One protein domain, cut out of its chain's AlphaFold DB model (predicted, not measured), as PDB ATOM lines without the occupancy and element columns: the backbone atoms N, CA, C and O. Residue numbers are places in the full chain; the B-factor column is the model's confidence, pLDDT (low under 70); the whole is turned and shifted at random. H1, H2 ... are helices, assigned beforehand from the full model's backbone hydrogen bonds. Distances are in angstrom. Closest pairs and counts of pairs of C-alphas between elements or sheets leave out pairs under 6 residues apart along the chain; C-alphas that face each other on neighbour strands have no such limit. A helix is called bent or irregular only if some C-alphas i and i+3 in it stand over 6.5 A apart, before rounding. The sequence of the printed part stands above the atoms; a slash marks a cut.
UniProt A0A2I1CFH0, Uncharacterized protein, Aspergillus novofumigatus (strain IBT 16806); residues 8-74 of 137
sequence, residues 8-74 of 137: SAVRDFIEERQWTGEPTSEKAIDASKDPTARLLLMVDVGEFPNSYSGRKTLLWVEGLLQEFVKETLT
ATOM      1  N   SER A   8     -50.738  29.417   9.903       64.88
ATOM      2  CA  SER A   8     -52.140  29.808   9.732       64.88
ATOM      3  C   SER A   8     -52.284  31.248   9.230       64.88
ATOM      4  O   SER A   8     -53.052  31.488   8.314       64.88
ATOM      5  N   ALA A   9     -51.486  32.194   9.734       66.00
ATOM      6  CA  ALA A   9     -51.553  33.592   9.309       66.00
ATOM      7  C   ALA A   9     -51.071  33.803   7.863       66.00
ATOM      8  O   ALA A   9     -51.590  34.663   7.155       66.00
ATOM      9  N   VAL A  10     -50.087  33.020   7.405       62.06
ATOM     10  CA  VAL A  10     -49.640  33.051   6.000       62.06
ATOM     11  C   VAL A  10     -50.704  32.454   5.082       62.06
ATOM     12  O   VAL A  10     -50.980  33.031   4.032       62.06
ATOM     13  N   ARG A  11     -51.329  31.344   5.490       63.84
ATOM     14  CA  ARG A  11     -52.446  30.721   4.769       63.84
ATOM     15  C   ARG A  11     -53.619  31.692   4.618       63.84
ATOM     16  O   ARG A  11     -54.033  31.963   3.495       63.84
ATOM     17  N   ASP A  12     -54.072  32.278   5.722       68.19
ATOM     18  CA  ASP A  12     -55.229  33.175   5.743       68.19
ATOM     19  C   ASP A  12     -54.963  34.445   4.897       68.19
ATOM     20  O   ASP A  12     -55.839  34.917   4.178       68.19
ATOM     21  N   PHE A  13     -53.724  34.957   4.880       68.31
ATOM     22  CA  PHE A  13     -53.328  36.093   4.033       68.31
ATOM     23  C   PHE A  13     -53.318  35.770   2.531       68.31
ATOM     24  O   PHE A  13     -53.633  36.628   1.700       68.31
ATOM     25  N   ILE A  14     -52.916  34.550   2.162       66.06
ATOM     26  CA  ILE A  14     -52.931  34.090   0.766       66.06
ATOM     27  C   ILE A  14     -54.376  33.896   0.293       66.06
ATOM     28  O   ILE A  14     -54.688  34.252  -0.843       66.06
ATOM     29  N   GLU A  15     -55.253  33.388   1.160       64.19
ATOM     30  CA  GLU A  15     -56.688  33.251   0.890       64.19
ATOM     31  C   GLU A  15     -57.379  34.619   0.750       64.19
ATOM     32  O   GLU A  15     -58.124  34.831  -0.206       64.19
ATOM     33  N   GLU A  16     -57.073  35.588   1.621       65.81
ATOM     34  CA  GLU A  16     -57.674  36.935   1.609       65.81
ATOM     35  C   GLU A  16     -57.291  37.768   0.366       65.81
ATOM     36  O   GLU A  16     -58.040  38.649  -0.058       65.81
ATOM     37  N   ARG A  17     -56.133  37.498  -0.252       61.16
ATOM     38  CA  ARG A  17     -55.624  38.242  -1.424       61.16
ATOM     39  C   ARG A  17     -55.866  37.566  -2.775       61.16
ATOM     40  O   ARG A  17     -55.281  37.992  -3.776       61.16
ATOM     41  N   GLN A  18     -56.719  36.547  -2.841       60.41
ATOM     42  CA  GLN A  18     -57.071  35.915  -4.112       60.41
ATOM     43  C   GLN A  18     -57.762  36.905  -5.066       60.41
ATOM     44  O   GLN A  18     -58.757  37.543  -4.735       60.41
ATOM     45  N   TRP A  19     -57.241  36.998  -6.293       52.16
ATOM     46  CA  TRP A  19     -57.869  37.734  -7.400       52.16
ATOM     47  C   TRP A  19     -58.787  36.832  -8.249       52.16
ATOM     48  O   TRP A  19     -59.562  37.312  -9.073       52.16
ATOM     49  N   THR A  20     -58.710  35.512  -8.059       53.62
ATOM     50  CA  THR A  20     -59.497  34.500  -8.773       53.62
ATOM     51  C   THR A  20     -60.400  33.775  -7.786       53.62
ATOM     52  O   THR A  20     -59.905  33.268  -6.790       53.62
ATOM     53  N   GLY A  21     -61.704  33.705  -8.062       55.06
ATOM     54  CA  GLY A  21     -62.712  33.119  -7.164       55.06
ATOM     55  C   GLY A  21     -62.656  31.596  -6.979       55.06
ATOM     56  O   GLY A  21     -63.651  31.015  -6.551       55.06
ATOM     57  N   GLU A  22     -61.541  30.944  -7.318       57.53
ATOM     58  CA  GLU A  22     -61.323  29.528  -7.027       57.53
ATOM     59  C   GLU A  22     -60.442  29.389  -5.781       57.53
ATOM     60  O   GLU A  22     -59.365  29.991  -5.736       57.53
ATOM     61  N   PRO A  23     -60.856  28.589  -4.782       56.59
ATOM     62  CA  PRO A  23     -60.069  28.390  -3.576       56.59
ATOM     63  C   PRO A  23     -58.722  27.750  -3.931       56.59
ATOM     64  O   PRO A  23     -58.669  26.646  -4.479       56.59
ATOM     65  N   THR A  24     -57.624  28.439  -3.606       60.97
ATOM     66  CA  THR A  24     -56.269  27.886  -3.671       60.97
ATOM     67  C   THR A  24     -56.243  26.543  -2.948       60.97
ATOM     68  O   THR A  24     -56.503  26.466  -1.750       60.97
ATOM     69  N   SER A  25     -55.936  25.472  -3.680       72.94
ATOM     70  CA  SER A  25     -55.794  24.140  -3.092       72.94
ATOM     71  C   SER A  25     -54.773  24.182  -1.953       72.94
ATOM     72  O   SER A  25     -53.699  24.754  -2.120       72.94
ATOM     73  N   GLU A  26     -55.064  23.520  -0.834       66.94
ATOM     74  CA  GLU A  26     -54.137  23.337   0.297       66.94
ATOM     75  C   GLU A  26     -52.740  22.878  -0.172       66.94
ATOM     76  O   GLU A  26     -51.715  23.386   0.276       66.94
ATOM     77  N   LYS A  27     -52.698  22.052  -1.225       67.81
ATOM     78  CA  LYS A  27     -51.464  21.599  -1.884       67.81
ATOM     79  C   LYS A  27     -50.632  22.726  -2.502       67.81
ATOM     80  O   LYS A  27     -49.411  22.627  -2.553       67.81
ATOM     81  N   ALA A  28     -51.270  23.773  -3.021       71.00
ATOM     82  CA  ALA A  28     -50.583  24.928  -3.594       71.00
ATOM     83  C   ALA A  28     -50.012  25.847  -2.502       71.00
ATOM     84  O   ALA A  28     -48.957  26.448  -2.701       71.00
ATOM     85  N   ILE A  29     -50.666  25.908  -1.338       69.75
ATOM     86  CA  ILE A  29     -50.169  26.637  -0.166       69.75
ATOM     87  C   ILE A  29     -48.934  25.925   0.390       69.75
ATOM     88  O   ILE A  29     -47.884  26.559   0.524       69.75
ATOM     89  N   ASP A  30     -49.006  24.606   0.571       71.12
ATOM     90  CA  ASP A  30     -47.860  23.781   0.968       71.12
ATOM     91  C   ASP A  30     -46.687  23.911  -0.016       71.12
ATOM     92  O   ASP A  30     -45.542  24.104   0.395       71.12
ATOM     93  N   ALA A  31     -46.967  23.905  -1.325       75.25
ATOM     94  CA  ALA A  31     -45.943  24.075  -2.359       75.25
ATOM     95  C   ALA A  31     -45.258  25.455  -2.326       75.25
ATOM     96  O   ALA A  31     -44.123  25.594  -2.786       75.25
ATOM     97  N   SER A  32     -45.922  26.481  -1.787       80.00
ATOM     98  CA  SER A  32     -45.385  27.844  -1.691       80.00
ATOM     99  C   SER A  32     -44.528  28.087  -0.444       80.00
ATOM    100  O   SER A  32     -43.780  29.070  -0.393       80.00
ATOM    101  N   LYS A  33     -44.586  27.182   0.543       81.62
ATOM    102  CA  LYS A  33     -43.932  27.329   1.848       81.62
ATOM    103  C   LYS A  33     -42.411  27.393   1.732       81.62
ATOM    104  O   LYS A  33     -41.807  28.400   2.105       81.62
ATOM    105  N   ASP A  34     -41.797  26.350   1.177       83.81
ATOM    106  CA  ASP A  34     -40.337  26.255   1.094       83.81
ATOM    107  C   ASP A  34     -39.734  27.346   0.195       83.81
ATOM    108  O   ASP A  34     -38.775  27.992   0.621       83.81
ATOM    109  N   PRO A  35     -40.289  27.651  -1.000       81.69
ATOM    110  CA  PRO A  35     -39.827  28.787  -1.795       81.69
ATOM    111  C   PRO A  35     -39.892  30.121  -1.041       81.69
ATOM    112  O   PRO A  35     -38.956  30.915  -1.125       81.69
ATOM    113  N   THR A  36     -40.961  30.361  -0.273       83.06
ATOM    114  CA  THR A  36     -41.117  31.594   0.511       83.06
ATOM    115  C   THR A  36     -40.085  31.669   1.633       83.06
ATOM    116  O   THR A  36     -39.428  32.697   1.786       83.06
ATOM    117  N   ALA A  37     -39.885  30.577   2.377       83.81
ATOM    118  CA  ALA A  37     -38.875  30.505   3.429       83.81
ATOM    119  C   ALA A  37     -37.455  30.707   2.876       83.81
ATOM    120  O   ALA A  37     -36.681  31.464   3.457       83.81
ATOM    121  N   ARG A  38     -37.126  30.116   1.718       83.88
ATOM    122  CA  ARG A  38     -35.834  30.327   1.040       83.88
ATOM    123  C   ARG A  38     -35.608  31.781   0.662       83.88
ATOM    124  O   ARG A  38     -34.544  32.317   0.937       83.88
ATOM    125  N   LEU A  39     -36.597  32.419   0.033       78.38
ATOM    126  CA  LEU A  39     -36.487  33.819  -0.385       78.38
ATOM    127  C   LEU A  39     -36.385  34.760   0.813       78.38
ATOM    128  O   LEU A  39     -35.681  35.763   0.753       78.38
ATOM    129  N   LEU A  40     -37.095  34.441   1.894       80.94
ATOM    130  CA  LEU A  40     -37.111  35.262   3.091       80.94
ATOM    131  C   LEU A  40     -35.814  35.121   3.896       80.94
ATOM    132  O   LEU A  40     -35.283  36.124   4.351       80.94
ATOM    133  N   LEU A  41     -35.314  33.896   4.072       79.81
ATOM    134  CA  LEU A  41     -34.159  33.612   4.927       79.81
ATOM    135  C   LEU A  41     -32.828  33.599   4.171       79.81
ATOM    136  O   LEU A  41     -31.778  33.664   4.803       79.81
ATOM    137  N   MET A  42     -32.859  33.507   2.838       80.38
ATOM    138  CA  MET A  42     -31.683  33.271   1.992       80.38
ATOM    139  C   MET A  42     -30.929  31.983   2.369       80.38
ATOM    140  O   MET A  42     -29.701  31.926   2.301       80.38
ATOM    141  N   VAL A  43     -31.666  30.941   2.773       79.31
ATOM    142  CA  VAL A  43     -31.121  29.623   3.137       79.31
ATOM    143  C   VAL A  43     -31.846  28.524   2.360       79.31
ATOM    144  O   VAL A  43     -33.032  28.655   2.060       79.31
ATOM    145  N   ASP A  44     -31.145  27.432   2.055       81.31
ATOM    146  CA  ASP A  44     -31.647  26.265   1.320       81.31
ATOM    147  C   ASP A  44     -32.649  25.431   2.155       81.31
ATOM    148  O   ASP A  44     -32.354  24.319   2.591       81.31
ATOM    149  N   VAL A  45     -33.836  25.990   2.413       86.12
ATOM    150  CA  VAL A  45     -34.931  25.333   3.146       86.12
ATOM    151  C   VAL A  45     -35.719  24.389   2.233       86.12
ATOM    152  O   VAL A  45     -36.064  24.749   1.110       86.12
ATOM    153  N   GLY A  46     -36.071  23.207   2.724       84.06
ATOM    154  CA  GLY A  46     -36.876  22.211   2.019       84.06
ATOM    155  C   GLY A  46     -36.054  21.224   1.194       84.06
ATOM    156  O   GLY A  46     -34.822  21.261   1.163       84.06
ATOM    157  N   GLU A  47     -36.757  20.319   0.522       83.38
ATOM    158  CA  GLU A  47     -36.138  19.309  -0.333       83.38
ATOM    159  C   GLU A  47     -36.059  19.785  -1.783       83.38
ATOM    160  O   GLU A  47     -36.982  20.396  -2.326       83.38
ATOM    161  N   PHE A  48     -34.941  19.469  -2.430       80.31
ATOM    162  CA  PHE A  48     -34.725  19.759  -3.840       80.31
ATOM    163  C   PHE A  48     -34.480  18.432  -4.566       80.31
ATOM    164  O   PHE A  48     -33.409  17.831  -4.396       80.31
ATOM    165  N   PRO A  49     -35.455  17.960  -5.366       76.25
ATOM    166  CA  PRO A  49     -35.320  16.728  -6.127       76.25
ATOM    167  C   PRO A  49     -34.073  16.777  -7.007       76.25
ATOM    168  O   PRO A  49     -33.850  17.756  -7.719       76.25
ATOM    169  N   ASN A  50     -33.268  15.714  -6.974       77.88
ATOM    170  CA  ASN A  50     -32.033  15.584  -7.758       77.88
ATOM    171  C   ASN A  50     -30.945  16.627  -7.447       77.88
ATOM    172  O   ASN A  50     -30.046  16.834  -8.260       77.88
ATOM    173  N   SER A  51     -31.000  17.281  -6.285       74.56
ATOM    174  CA  SER A  51     -29.911  18.140  -5.823       74.56
ATOM    175  C   SER A  51     -28.988  17.395  -4.856       74.56
ATOM    176  O   SER A  51     -29.419  16.526  -4.096       74.56
ATOM    177  N   TYR A  52     -27.714  17.773  -4.851       74.12
ATOM    178  CA  TYR A  52     -26.756  17.371  -3.831       74.12
ATOM    179  C   TYR A  52     -25.985  18.613  -3.390       74.12
ATOM    180  O   TYR A  52     -25.286  19.220  -4.199       74.12
ATOM    181  N   SER A  53     -26.116  19.007  -2.121       72.12
ATOM    182  CA  SER A  53     -25.407  20.177  -1.576       72.12
ATOM    183  C   SER A  53     -24.274  19.807  -0.613       72.12
ATOM    184  O   SER A  53     -23.487  20.674  -0.238       72.12
ATOM    185  N   GLY A  54     -24.190  18.542  -0.175       72.00
ATOM    186  CA  GLY A  54     -23.272  18.096   0.884       72.00
ATOM    187  C   GLY A  54     -23.513  18.751   2.255       72.00
ATOM    188  O   GLY A  54     -22.773  18.480   3.198       72.00
ATOM    189  N   ARG A  55     -24.528  19.616   2.381       75.81
ATOM    190  CA  ARG A  55     -24.922  20.309   3.612       75.81
ATOM    191  C   ARG A  55     -26.111  19.598   4.254       75.81
ATOM    192  O   ARG A  55     -26.840  18.865   3.591       75.81
ATOM    193  N   LYS A  56     -26.322  19.842   5.551       80.19
ATOM    194  CA  LYS A  56     -27.522  19.375   6.254       80.19
ATOM    195  C   LYS A  56     -28.758  20.021   5.619       80.19
ATOM    196  O   LYS A  56     -28.834  21.245   5.553       80.19
ATOM    197  N   THR A  57     -29.714  19.201   5.193       83.00
ATOM    198  CA  THR A  57     -31.016  19.672   4.710       83.00
ATOM    199  C   THR A  57     -31.769  20.367   5.838       83.00
ATOM    200  O   THR A  57     -31.854  19.845   6.952       83.00
ATOM    201  N   LEU A  58     -32.313  21.547   5.552       86.69
ATOM    202  CA  LEU A  58     -33.054  22.351   6.514       86.69
ATOM    203  C   LEU A  58     -34.545  22.203   6.241       86.69
ATOM    204  O   LEU A  58     -35.054  22.749   5.269       86.69
ATOM    205  N   LEU A  59     -35.246  21.445   7.077       87.56
ATOM    206  CA  LEU A  59     -36.662  21.142   6.880       87.56
ATOM    207  C   LEU A  59     -37.507  21.925   7.878       87.56
ATOM    208  O   LEU A  59     -37.448  21.668   9.080       87.56
ATOM    209  N   TRP A  60     -38.312  22.859   7.376       86.38
ATOM    210  CA  TRP A  60     -39.306  23.555   8.187       86.38
ATOM    211  C   TRP A  60     -40.629  22.785   8.137       86.38
ATOM    212  O   TRP A  60     -41.460  22.991   7.251       86.38
ATOM    213  N   VAL A  61     -40.789  21.832   9.054       81.94
ATOM    214  CA  VAL A  61     -41.951  20.927   9.077       81.94
ATOM    215  C   VAL A  61     -43.135  21.592   9.781       81.94
ATOM    216  O   VAL A  61     -44.193  21.737   9.176       81.94
ATOM    217  N   GLU A  62     -42.921  22.072  11.006       78.50
ATOM    218  CA  GLU A  62     -43.933  22.675  11.881       78.50
ATOM    219  C   GLU A  62     -43.342  23.861  12.670       78.50
ATOM    220  O   GLU A  62     -42.142  24.135  12.599       78.50
ATOM    221  N   GLY A  63     -44.190  24.570  13.422       81.31
ATOM    222  CA  GLY A  63     -43.775  25.655  14.319       81.31
ATOM    223  C   GLY A  63     -43.608  27.019  13.644       81.31
ATOM    224  O   GLY A  63     -43.887  27.202  12.453       81.31
ATOM    225  N   LEU A  64     -43.181  28.014  14.427       83.19
ATOM    226  CA  LEU A  64     -42.941  29.364  13.922       83.19
ATOM    227  C   LEU A  64     -41.640  29.408  13.120       83.19
ATOM    228  O   LEU A  64     -40.616  28.862  13.533       83.19
ATOM    229  N   LEU A  65     -41.632  30.160  12.018       82.50
ATOM    230  CA  LEU A  65     -40.416  30.352  11.226       82.50
ATOM    231  C   LEU A  65     -39.272  30.942  12.069       82.50
ATOM    232  O   LEU A  65     -38.111  30.597  11.879       82.50
ATOM    233  N   GLN A  66     -39.595  31.806  13.034       79.75
ATOM    234  CA  GLN A  66     -38.610  32.409  13.930       79.75
ATOM    235  C   GLN A  66     -37.922  31.376  14.839       79.75
ATOM    236  O   GLN A  66     -36.732  31.509  15.124       79.75
ATOM    237  N   GLU A  67     -38.654  30.360  15.298       83.81
ATOM    238  CA  GLU A  67     -38.106  29.273  16.119       83.81
ATOM    239  C   GLU A  67     -37.165  28.418  15.275       83.81
ATOM    240  O   GLU A  67     -36.000  28.253  15.634       83.81
ATOM    241  N   PHE A  68     -37.618  28.026  14.082       85.88
ATOM    242  CA  PHE A  68     -36.802  27.312  13.104       85.88
ATOM    243  C   PHE A  68     -35.494  28.052  12.777       85.88
ATOM    244  O   PHE A  68     -34.419  27.450  12.731       85.88
ATOM    245  N   VAL A  69     -35.550  29.376  12.599       82.81
ATOM    246  CA  VAL A  69     -34.365  30.213  12.358       82.81
ATOM    247  C   VAL A  69     -33.422  30.215  13.559       82.81
ATOM    248  O   VAL A  69     -32.217  30.065  13.374       82.81
ATOM    249  N   LYS A  70     -33.941  30.360  14.784       81.38
ATOM    250  CA  LYS A  70     -33.122  30.337  16.010       81.38
ATOM    251  C   LYS A  70     -32.422  28.992  16.206       81.38
ATOM    252  O   LYS A  70     -31.264  28.961  16.618       81.38
ATOM    253  N   GLU A  71     -33.096  27.892  15.892       82.88
ATOM    254  CA  GLU A  71     -32.536  26.538  15.965       82.88
ATOM    255  C   GLU A  71     -31.534  26.239  14.844       82.88
ATOM    256  O   GLU A  71     -30.625  25.432  15.015       82.88
ATOM    257  N   THR A  72     -31.691  26.884  13.689       79.56
ATOM    258  CA  THR A  72     -30.823  26.652  12.530       79.56
ATOM    259  C   THR A  72     -29.577  27.538  12.546       79.56
ATOM    260  O   THR A  72     -28.497  27.095  12.161       79.56
ATOM    261  N   LEU A  73     -29.711  28.789  12.991       76.62
ATOM    262  CA  LEU A  73     -28.656  29.809  12.998       76.62
ATOM    263  C   LEU A  73     -28.151  30.106  14.422       76.62
ATOM    264  O   LEU A  73     -27.779  31.234  14.727       76.62
ATOM    265  N   THR A  74     -28.172  29.106  15.310       64.38
ATOM    266  CA  THR A  74     -28.027  29.243  16.776       64.38
ATOM    267  C   THR A  74     -26.730  29.903  17.243       64.38
ATOM    268  O   THR A  74     -26.658  30.410  18.363       64.38
TER     269      THR A  74
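Overview. This is residues 8 to 74 of the 137 residues of an uncharacterized protein of Aspergillus novofumigatus (strain IBT 16806) (UniProt A0A2I1CFH0). A loose, stretched-out chain of three separate helices: the longest, kinked helix H2 runs through the middle, H1 lies near its first half and H3 near its second half, and no two of the three clearly touch. Residues 16 to 22 stick out at one end, and a wide loop, residues 42 to 64, links H2 to H3. The printed part has 67 residues with three named helices, in the order H1, H2, H3, and no named strand; the class is all helix, though under half of the residues, 33, are in named elements. It is loose, with a radius of gyration of the C-alphas of 13.8 A, and elongated, spanning 43 by 28 by 18 A.

Arrangement. H2, residues 26 to 41, has a kink of 28 degrees near residue 35. It is irregular, but only just: C-alphas 31 and 34 are 6.9 A apart, and its line is a rough one. H1, residues 8 to 16, is close to H2 but not clearly touching, the closest C-alphas being those of Arg 11 and Ile 29 at 6.8 A. They run opposite ways at a steep tilt of 68 degrees, only just short of about perpendicular. H3, residues 65 to 72, is also close to H2 but not clearly touching; the closest C-alphas, of Ala 37 and Leu 65, are 7.9 A apart. H2 and H3 run the same way at a steep tilt of 56 degrees. H1 and H3 are apart. Every O i to N i+4 pair is within hydrogen-bond range in H1 and H3, and 10 of 12 are in H2.

Along the chain. H2 measures 22.9 A from C-alpha 26 at (-54.137, 23.337, 0.297) to C-alpha 41. H1, 12.1 A long, begins at C-alpha 8 at (-52.140, 29.808, 9.732). H3, 10.4 A long, ends at C-alpha 72 at (-30.823, 26.652, 12.530).

Size, cuts and confidence. The C-alphas farthest apart, of Gly 21 and Gly 54, are 43.0 A apart. The printed part has no cut. The link from H2 to H3 is long, and that from H1 to H2 is short. Mean pLDDT of the printed part is 74.7; residues 8 to 24, 26 to 27, 29 and 74 are under 70.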